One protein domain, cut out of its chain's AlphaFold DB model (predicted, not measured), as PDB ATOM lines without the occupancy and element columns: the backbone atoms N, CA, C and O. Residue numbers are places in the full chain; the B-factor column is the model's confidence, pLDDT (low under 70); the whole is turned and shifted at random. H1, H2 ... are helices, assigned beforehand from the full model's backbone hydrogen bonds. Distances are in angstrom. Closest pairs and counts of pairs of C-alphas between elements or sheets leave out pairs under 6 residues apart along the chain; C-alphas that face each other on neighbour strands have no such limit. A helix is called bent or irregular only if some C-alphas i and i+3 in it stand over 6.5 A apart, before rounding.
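Overview. This is residues 27 to 96 of the 112 residues of an uncharacterized protein of Magnetococcus marinus (strain ATCC BAA-1437 / JCM 17883 / MC-1) (UniProt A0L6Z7). H5, the longest helix, forms a loose up-and-down bundle with H3 and H1, each running against the one before it, and H1 overlaps the others along part of its length. Short H2 makes the turn from H1 to H3 at one end, and H4 sits at the other. The printed part has 70 residues with five named helices, H1 to H5 in chain order, and no named strand: all helix. It is only just compact, close to loose, with a radius of gyration of the C-alphas of 13.0 A, and only just elongated, spanning 38 by 19 by 15 A.

Along the chain. Find C-alpha 81 at (95.219, 101.645, 95.567); from there H5 runs 20.8 A to C-alpha 96 at (81.543, 113.543, 85.366). It is irregular, with C-alphas 91 and 94 7.0 A apart, and has a kink of 43 degrees near residue 90. H3 is residues 47 to 61, 20.7 A; H1, residues 27 to 39, 18.6 A, starts at (81.323, 105.455, 95.818). H2 is residues 41 to 45, 8.5 A, and H4 residues 70 to 76, 9.9 A.

Arrangement. Look at Phe 60 and Ala 85, the closest C-alphas of H3 and H5 at 6.3 A; these helices touch at a shallow tilt of 17 degrees, opposite ways. H5 touches H1 with residues 92 to 96 alone, closest at C-alphas 34 and 96, 6.2 A. H4 and H5 form a helical hairpin, closest at C-alphas 74 and 81, 5.4 A. H1 and H2 only just touch, only at the corner, with 3 pairs of C-alphas within 8 A, closest at 37 and 43, 6.0 A. H1 and H4 are apart. Each O i to N i+4 pair is within hydrogen-bond range in H1, H3 and H4; H5 has 9 of 12, and H2 0 of 1 but 2 of 2 O i to N i+3 pairs.

Size, cuts and confidence. The C-alphas of Ser 42 and Gly 78, the two farthest apart, are 38.9 A apart. The printed part has no cut, no link is long, and no printed residue is under 70 in pLDDT.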
ATOM      1  N   MET A  27      81.773 106.126  97.046       93.12
ATOM      2  CA  MET A  27      81.323 105.455  95.818       93.12
ATOM      3  C   MET A  27      79.844 105.724  95.502       93.12
ATOM      4  O   MET A  27      79.483 105.937  94.337       93.12
ATOM      5  N   LYS A  28      78.971 105.727  96.518       94.44
ATOM      6  CA  LYS A  28      77.548 106.075  96.358       94.44
ATOM      7  C   LYS A  28      77.381 107.516  95.884       94.44
ATOM      8  O   LYS A  28      76.590 107.748  94.970       94.44
ATOM      9  N   ASP A  29      78.149 108.445  96.443       93.38
ATOM     10  CA  ASP A  29      78.107 109.860  96.074       93.38
ATOM     11  C   ASP A  29      78.561 110.062  94.624       93.38
ATOM     12  O   ASP A  29      77.866 110.708  93.835       93.38
ATOM     13  N   ALA A  30      79.658 109.413  94.219       92.19
ATOM     14  CA  ALA A  30      80.119 109.427  92.832       92.19
ATOM     15  C   ALA A  30      79.044 108.895  91.864       92.19
ATOM     16  O   ALA A  30      78.746 109.524  90.845       92.19
ATOM     17  N   LYS A  31      78.391 107.776  92.205       92.94
ATOM     18  CA  LYS A  31      77.283 107.217  91.412       92.94
ATOM     19  C   LYS A  31      76.078 108.159  91.350       92.94
ATOM     20  O   LYS A  31      75.445 108.280  90.300       92.94
ATOM     21  N   ALA A  32      75.752 108.826  92.455       94.12
ATOM     22  CA  ALA A  32      74.649 109.777  92.520       94.12
ATOM     23  C   ALA A  32      74.904 111.000  91.630       94.12
ATOM     24  O   ALA A  32      73.997 111.420  90.913       94.12
ATOM     25  N   LEU A  33      76.133 111.528  91.610       92.81
ATOM     26  CA  LEU A  33      76.519 112.622  90.711       92.81
ATOM     27  C   LEU A  33      76.365 112.225  89.236       92.81
ATOM     28  O   LEU A  33      75.849 113.011  88.442       92.81
ATOM     29  N   ILE A  34      76.733 110.989  88.876       92.62
ATOM     30  CA  ILE A  34      76.559 110.478  87.506       92.62
ATOM     31  C   ILE A  34      75.079 110.404  87.149       92.62
ATOM     32  O   ILE A  34      74.669 110.878  86.093       92.62
ATOM     33  N   LYS A  35      74.257 109.850  88.043       93.50
ATOM     34  CA  LYS A  35      72.815 109.755  87.810       93.50
ATOM     35  C   LYS A  35      72.185 111.140  87.640       93.50
ATOM     36  O   LYS A  35      71.407 111.333  86.713       93.50
ATOM     37  N   LYS A  36      72.557 112.106  88.489       92.06
ATOM     38  CA  LYS A  36      72.080 113.495  88.397       92.06
ATOM     39  C   LYS A  36      72.411 114.106  87.040       92.06
ATOM     40  O   LYS A  36      71.524 114.634  86.387       92.06
ATOM     41  N   VAL A  37      73.656 113.977  86.581       91.00
ATOM     42  CA  VAL A  37      74.072 114.584  85.308       91.00
ATOM     43  C   VAL A  37      73.526 113.864  84.074       91.00
ATOM     44  O   VAL A  37      73.382 114.474  83.021       91.00
ATOM     45  N   GLN A  38      73.218 112.571  84.186       90.56
ATOM     46  CA  GLN A  38      72.516 111.831  83.136       90.56
ATOM     47  C   GLN A  38      71.053 112.269  83.012       90.56
ATOM     48  O   GLN A  38      70.530 112.318  81.904       90.56
ATOM     49  N   GLN A  39      70.400 112.576  84.137       93.44
ATOM     50  CA  GLN A  39      69.018 113.061  84.166       93.44
ATOM     51  C   GLN A  39      68.919 114.533  83.756       93.44
ATOM     52  O   GLN A  39      67.994 114.909  83.043       93.44
ATOM     53  N   GLU A  40      69.883 115.349  84.176       93.12
ATOM     54  CA  GLU A  40      69.924 116.781  83.906       93.12
ATOM     55  C   GLU A  40      71.345 117.203  83.475       93.12
ATOM     56  O   GLU A  40      72.184 117.575  84.304       93.12
ATOM     57  N   PRO A  41      71.648 117.155  82.162       88.88
ATOM     58  CA  PRO A  41      72.984 117.467  81.649       88.88
ATOM     59  C   PRO A  41      73.446 118.908  81.907       88.88
ATOM     60  O   PRO A  41      74.650 119.149  82.014       88.88
ATOM     61  N   SER A  42      72.515 119.860  82.051       89.75
ATOM     62  CA  SER A  42      72.799 121.267  82.378       89.75
ATOM     63  C   SER A  42      73.476 121.446  83.738       89.75
ATOM     64  O   SER A  42      74.196 122.426  83.932       89.75
ATOM     65  N   LEU A  43      73.340 120.481  84.659       89.50
ATOM     66  CA  LEU A  43      74.015 120.524  85.960       89.50
ATOM     67  C   LEU A  43      75.541 120.567  85.841       89.50
ATOM     68  O   LEU A  43      76.191 121.044  86.765       89.50
ATOM     69  N   ARG A  44      76.133 120.142  84.716       87.12
ATOM     70  CA  ARG A  44      77.591 120.238  84.494       87.12
ATOM     71  C   ARG A  44      78.123 121.660  84.614       87.12
ATOM     72  O   ARG A  44      79.250 121.840  85.070       87.12
ATOM     73  N   GLU A  45      77.309 122.645  84.254       87.19
ATOM     74  CA  GLU A  45      77.680 124.059  84.316       87.19
ATOM     75  C   GLU A  45      77.421 124.672  85.698       87.19
ATOM     76  O   GLU A  45      77.942 125.744  86.010       87.19
ATOM     77  N   SER A  46      76.685 123.972  86.570       91.88
ATOM     78  CA  SER A  46      76.413 124.432  87.930       91.88
ATOM     79  C   SER A  46      77.709 124.511  88.751       91.88
ATOM     80  O   SER A  46      78.414 123.503  88.901       91.88
ATOM     81  N   PRO A  47      78.028 125.673  89.356       90.88
ATOM     82  CA  PRO A  47      79.209 125.822  90.205       90.88
ATOM     83  C   PRO A  47      79.240 124.834  91.375       90.88
ATOM     84  O   PRO A  47      80.314 124.334  91.717       90.88
ATOM     85  N   LEU A  48      78.072 124.529  91.952       92.19
ATOM     86  CA  LEU A  48      77.928 123.583  93.062       92.19
ATOM     87  C   LEU A  48      78.235 122.156  92.604       92.19
ATOM     88  O   LEU A  48      79.099 121.501  93.176       92.19
ATOM     89  N   PHE A  49      77.630 121.718  91.497       91.25
ATOM     90  CA  PHE A  49      77.896 120.392  90.939       91.25
ATOM     91  C   PHE A  49      79.381 120.219  90.578       91.25
ATOM     92  O   PHE A  49      79.999 119.202  90.890       91.25
ATOM     93  N   ARG A  50      80.002 121.243  89.980       90.56
ATOM     94  CA  ARG A  50      81.443 121.236  89.680       90.56
ATOM     95  C   ARG A  50      82.303 121.185  90.941       90.56
ATOM     96  O   ARG A  50      83.381 120.591  90.906       90.56
ATOM     97  N   ALA A  51      81.879 121.822  92.032       91.75
ATOM     98  CA  ALA A  51      82.571 121.733  93.315       91.75
ATOM     99  C   ALA A  51      82.523 120.301  93.868       91.75
ATOM    100  O   ALA A  51      83.582 119.771  94.206       91.75
ATOM    101  N   ASP A  52      81.357 119.653  93.837       92.06
ATOM    102  CA  ASP A  52      81.182 118.262  94.280       92.06
ATOM    103  C   ASP A  52      82.030 117.287  93.450       92.06
ATOM    104  O   ASP A  52      82.769 116.462  93.995       92.06
ATOM    105  N   VAL A  53      82.012 117.429  92.119       91.19
ATOM    106  CA  VAL A  53      82.839 116.616  91.210       91.19
ATOM    107  C   VAL A  53      84.331 116.825  91.476       91.19
ATOM    108  O   VAL A  53      85.093 115.854  91.515       91.19
ATOM    109  N   ARG A  54      84.779 118.071  91.690       91.75
ATOM    110  CA  ARG A  54      86.179 118.362  92.045       91.75
ATOM    111  C   ARG A  54      86.560 117.755  93.388       91.75
ATOM    112  O   ARG A  54      87.652 117.202  93.493       91.75
ATOM    113  N   HIS A  55      85.686 117.842  94.386       92.38
ATOM    114  CA  HIS A  55      85.915 117.250  95.699       92.38
ATOM    115  C   HIS A  55      86.094 115.731  95.586       92.38
ATOM    116  O   HIS A  55      87.102 115.198  96.051       92.38
ATOM    117  N   MET A  56      85.198 115.051  94.865       91.62
ATOM    118  CA  MET A  56      85.307 113.609  94.621       91.62
ATOM    119  C   MET A  56      86.555 113.225  93.841       91.62
ATOM    120  O   MET A  56      87.284 112.317  94.237       91.62
ATOM    121  N   THR A  57      86.863 113.968  92.783       91.06
ATOM    122  CA  THR A  57      88.077 113.739  91.997       91.06
ATOM    123  C   THR A  57      89.328 113.898  92.860       91.06
ATOM    124  O   THR A  57      90.239 113.074  92.796       91.06
ATOM    125  N   ARG A  58      89.378 114.938  93.701       92.38
ATOM    126  CA  ARG A  58      90.505 115.189  94.605       92.38
ATOM    127  C   ARG A  58      90.648 114.088  95.649       92.38
ATOM    128  O   ARG A  58      91.774 113.698  95.930       92.38
ATOM    129  N   TYR A  59      89.543 113.598  96.202       93.69
ATOM    130  CA  TYR A  59      89.554 112.521  97.187       93.69
ATOM    131  C   TYR A  59      90.192 111.241  96.622       93.69
ATOM    132  O   TYR A  59      91.192 110.772  97.163       93.69
ATOM    133  N   PHE A  60      89.692 110.738  95.488       92.38
ATOM    134  CA  PHE A  60      90.185 109.490  94.886       92.38
ATOM    135  C   PHE A  60      91.584 109.605  94.268       92.38
ATOM    136  O   PHE A  60      92.307 108.616  94.189       92.38
ATOM    137  N   ARG A  61      91.988 110.805  93.836       91.31
ATOM    138  CA  ARG A  61      93.331 111.056  93.282       91.31
ATOM    139  C   ARG A  61      94.341 111.550  94.320       91.31
ATOM    140  O   ARG A  61      95.490 111.817  93.963       91.31
ATOM    141  N   SER A  62      93.925 111.710  95.575       92.38
ATOM    142  CA  SER A  62      94.803 112.178  96.643       92.38
ATOM    143  C   SER A  62      95.987 111.228  96.813       92.38
ATOM    144  O   SER A  62      95.828 110.011  96.805       92.38
ATOM    145  N   LYS A  63      97.179 111.799  96.993       91.88
ATOM    146  CA  LYS A  63      98.404 111.063  97.347       91.88
ATOM    147  C   LYS A  63      98.652 111.028  98.856       91.88
ATOM    148  O   LYS A  63      99.694 110.558  99.292       91.88
ATOM    149  N   ALA A  64      97.713 111.549  99.646       92.81
ATOM    150  CA  ALA A  64      97.778 111.441 101.094       92.81
ATOM    151  C   ALA A  64      97.659 109.971 101.514       92.81
ATOM    152  O   ALA A  64      96.851 109.241 100.950       92.81
ATOM    153  N   THR A  65      98.438 109.586 102.521       92.50
ATOM    154  CA  THR A  65      98.469 108.238 103.114       92.50
ATOM    155  C   THR A  65      97.965 108.222 104.560       92.50
ATOM    156  O   THR A  65      97.934 107.180 105.203       92.50
ATOM    157  N   GLY A  66      97.578 109.385 105.098       91.12
ATOM    158  CA  GLY A  66      97.069 109.513 106.463       91.12
ATOM    159  C   GLY A  66      95.638 108.983 106.633       91.12
ATOM    160  O   GLY A  66      94.956 108.729 105.632       91.12
ATOM    161  N   PRO A  67      95.157 108.863 107.886       89.75
ATOM    162  CA  PRO A  67      93.818 108.366 108.193       89.75
ATOM    163  C   PRO A  67      92.719 109.054 107.377       89.75
ATOM    164  O   PRO A  67      92.707 110.276 107.219       89.75
ATOM    165  N   GLY A  68      91.808 108.251 106.827       86.69
ATOM    166  CA  GLY A  68      90.691 108.708 105.992       86.69
ATOM    167  C   GLY A  68      91.031 109.066 104.547       86.69
ATOM    168  O   GLY A  68      90.120 109.325 103.758       86.69
ATOM    169  N   SER A  69      92.307 109.037 104.157       93.25
ATOM    170  CA  SER A  69      92.682 109.123 102.746       93.25
ATOM    171  C   SER A  69      92.290 107.860 101.976       93.25
ATOM    172  O   SER A  69      92.190 106.773 102.537       93.25
ATOM    173  N   PHE A  70      92.099 107.991 100.663       94.00
ATOM    174  CA  PHE A  70      91.788 106.849  99.807       94.00
ATOM    175  C   PHE A  70      92.876 105.761  99.854       94.00
ATOM    176  O   PHE A  70      92.542 104.582  99.938       94.00
ATOM    177  N   ILE A  71      94.159 106.150  99.855       94.12
ATOM    178  CA  ILE A  71      95.283 105.204  99.942       94.12
ATOM    179  C   ILE A  71      95.256 104.472 101.284       94.12
ATOM    180  O   ILE A  71      95.264 103.249 101.289       94.12
ATOM    181  N   PHE A  72      95.102 105.199 102.395       93.56
ATOM    182  CA  PHE A  72      94.990 104.593 103.724       93.56
ATOM    183  C   PHE A  72      93.881 103.540 103.792       93.56
ATOM    184  O   PHE A  72      94.089 102.446 104.309       93.56
ATOM    185  N   ILE A  73      92.699 103.857 103.255       92.88
ATOM    186  CA  ILE A  73      91.573 102.919 103.271       92.88
ATOM    187  C   ILE A  73      91.852 101.711 102.365       92.88
ATOM    188  O   ILE A  73      91.504 100.591 102.731       92.88
ATOM    189  N   CYS A  74      92.495 101.901 101.210       93.06
ATOM    190  CA  CYS A  74      92.902 100.786 100.353       93.06
ATOM    191  C   CYS A  74      93.898  99.864 101.060       93.06
ATOM    192  O   CYS A  74      93.683  98.655 101.071       93.06
ATOM    193  N   ASP A  75      94.924 100.430 101.695       92.06
ATOM    194  CA  ASP A  75      95.944  99.674 102.424       92.06
ATOM    195  C   ASP A  75      95.317  98.880 103.577       92.06
ATOM    196  O   ASP A  75      95.583  97.688 103.737       92.06
ATOM    197  N   LEU A  76      94.413  99.516 104.330       90.94
ATOM    198  CA  LEU A  76      93.688  98.887 105.433       90.94
ATOM    199  C   LEU A  76      92.830  97.698 104.972       90.94
ATOM    200  O   LEU A  76      92.727  96.695 105.674       90.94
ATOM    201  N   LEU A  77      92.218  97.802 103.792       89.00
ATOM    202  CA  LEU A  77      91.369  96.761 103.206       89.00
ATOM    203  C   LEU A  77      92.151  95.752 102.345       89.00
ATOM    204  O   LEU A  77      91.541  94.864 101.748       89.00
ATOM    205  N   GLY A  78      93.479  95.875 102.253       88.69
ATOM    206  CA  GLY A  78      94.322  94.998 101.435       88.69
ATOM    207  C   GLY A  78      94.105  95.147  99.923       88.69
ATOM    208  O   GLY A  78      94.322  94.196  99.173       88.69
ATOM    209  N   MET A  79      93.654  96.316  99.463       91.44
ATOM    210  CA  MET A  79      93.422  96.622  98.048       91.44
ATOM    211  C   MET A  79      94.612  97.353  97.424       91.44
ATOM    212  O   MET A  79      95.207  98.236  98.034       91.44
ATOM    213  N   ASN A  80      94.909  97.066  96.154       93.31
ATOM    214  CA  ASN A  80      95.870  97.863  95.395       93.31
ATOM    215  C   ASN A  80      95.261  99.238  95.063       93.31
ATOM    216  O   ASN A  80      94.369  99.345  94.216       93.31
ATOM    217  N   HIS A  81      95.756 100.292  95.715       92.00
ATOM    218  CA  HIS A  81      95.219 101.645  95.567       92.00
ATOM    219  C   HIS A  81      95.331 102.195  94.132       92.00
ATOM    220  O   HIS A  81      94.491 102.992  93.716       92.00
ATOM    221  N   GLU A  82      96.332 101.788  93.344       91.06
ATOM    222  CA  GLU A  82      96.492 102.252  91.957       91.06
ATOM    223  C   GLU A  82      95.439 101.637  91.040       91.06
ATOM    224  O   GLU A  82      94.784 102.352  90.279       91.06
ATOM    225  N   GLN A  83      95.231 100.325  91.151       91.94
ATOM    226  CA  GLN A  83      94.191  99.617  90.404       91.94
ATOM    227  C   GLN A  83      92.798 100.109  90.805       91.94
ATOM    228  O   GLN A  83      91.965 100.375  89.936       91.94
ATOM    229  N   ALA A  84      92.558 100.307  92.103       91.81
ATOM    230  CA  ALA A  84      91.296 100.841  92.602       91.81
ATOM    231  C   ALA A  84      91.045 102.269  92.083       91.81
ATOM    232  O   ALA A  84      89.958 102.561  91.584       91.81
ATOM    233  N   ALA A  85      92.057 103.146  92.098       90.44
ATOM    234  CA  ALA A  85      91.946 104.486  91.519       90.44
ATOM    235  C   ALA A  85      91.648 104.447  90.011       90.44
ATOM    236  O   ALA A  85      90.809 105.212  89.533       90.44
ATOM    237  N   GLN A  86      92.292 103.549  89.257       90.25
ATOM    238  CA  GLN A  86      92.032 103.382  87.822       90.25
ATOM    239  C   GLN A  86      90.593 102.936  87.549       90.25
ATOM    240  O   GLN A  86      89.939 103.498  86.669       90.25
ATOM    241  N   GLN A  87      90.077 101.974  88.315       90.81
ATOM    242  CA  GLN A  87      88.685 101.539  88.196       90.81
ATOM    243  C   GLN A  87      87.719 102.681  88.524       90.81
ATOM    244  O   GLN A  87      86.757 102.906  87.790       90.81
ATOM    245  N   ILE A  88      87.997 103.460  89.573       91.19
ATOM    246  CA  ILE A  88      87.157 104.603  89.954       91.19
ATOM    247  C   ILE A  88      87.160 105.686  88.868       91.19
ATOM    248  O   ILE A  88      86.113 106.243  88.527       91.19
ATOM    249  N   GLU A  89      88.321 105.957  88.277       88.44
ATOM    250  CA  GLU A  89      88.453 106.894  87.167       88.44
ATOM    251  C   GLU A  89      87.612 106.459  85.958       88.44
ATOM    252  O   GLU A  89      86.875 107.269  85.390       88.44
ATOM    253  N   GLN A  90      87.698 105.178  85.587       88.31
ATOM    254  CA  GLN A  90      86.999 104.616  84.432       88.31
ATOM    255  C   GLN A  90      85.486 104.546  84.634       88.31
ATOM    256  O   GLN A  90      84.744 104.937  83.736       88.31
ATOM    257  N   HIS A  91      85.035 104.071  85.795       86.81
ATOM    258  CA  HIS A  91      83.617 103.827  86.058       86.81
ATOM    259  C   HIS A  91      82.857 105.059  86.540       86.81
ATOM    260  O   HIS A  91      81.635 105.095  86.401       86.81
ATOM    261  N   TYR A  92      83.548 106.059  87.101       87.06
ATOM    262  CA  TYR A  92      82.877 107.210  87.697       87.06
ATOM    263  C   TYR A  92      83.382 108.552  87.179       87.06
ATOM    264  O   TYR A  92      82.619 109.303  86.567       87.06
ATOM    265  N   LEU A  93      84.657 108.872  87.407       83.44
ATOM    266  CA  LEU A  93      85.142 110.249  87.236       83.44
ATOM    267  C   LEU A  93      85.119 110.707  85.774       83.44
ATOM    268  O   LEU A  93      84.767 111.856  85.500       83.44
ATOM    269  N   ARG A  94      85.392 109.810  84.821       86.00
ATOM    270  CA  ARG A  94      85.329 110.121  83.385       86.00
ATOM    271  C   ARG A  94      83.935 110.567  82.930       86.00
ATOM    272  O   ARG A  94      83.826 111.439  82.075       86.00
ATOM    273  N   HIS A  95      82.871 110.024  83.519       85.06
ATOM    274  CA  HIS A  95      81.490 110.379  83.169       85.06
ATOM    275  C   HIS A  95      81.042 111.733  83.741       85.06
ATOM    276  O   HIS A  95      80.025 112.282  83.309       85.06
ATOM    277  N   LEU A  96      81.801 112.268  84.700       82.75
ATOM    278  CA  LEU A  96      81.543 113.543  85.366       82.75
ATOM    279  C   LEU A  96      82.316 114.711  84.743       82.75
ATOM    280  O   LEU A  96      82.026 115.866  85.056       82.75
TER     281      LEU A  96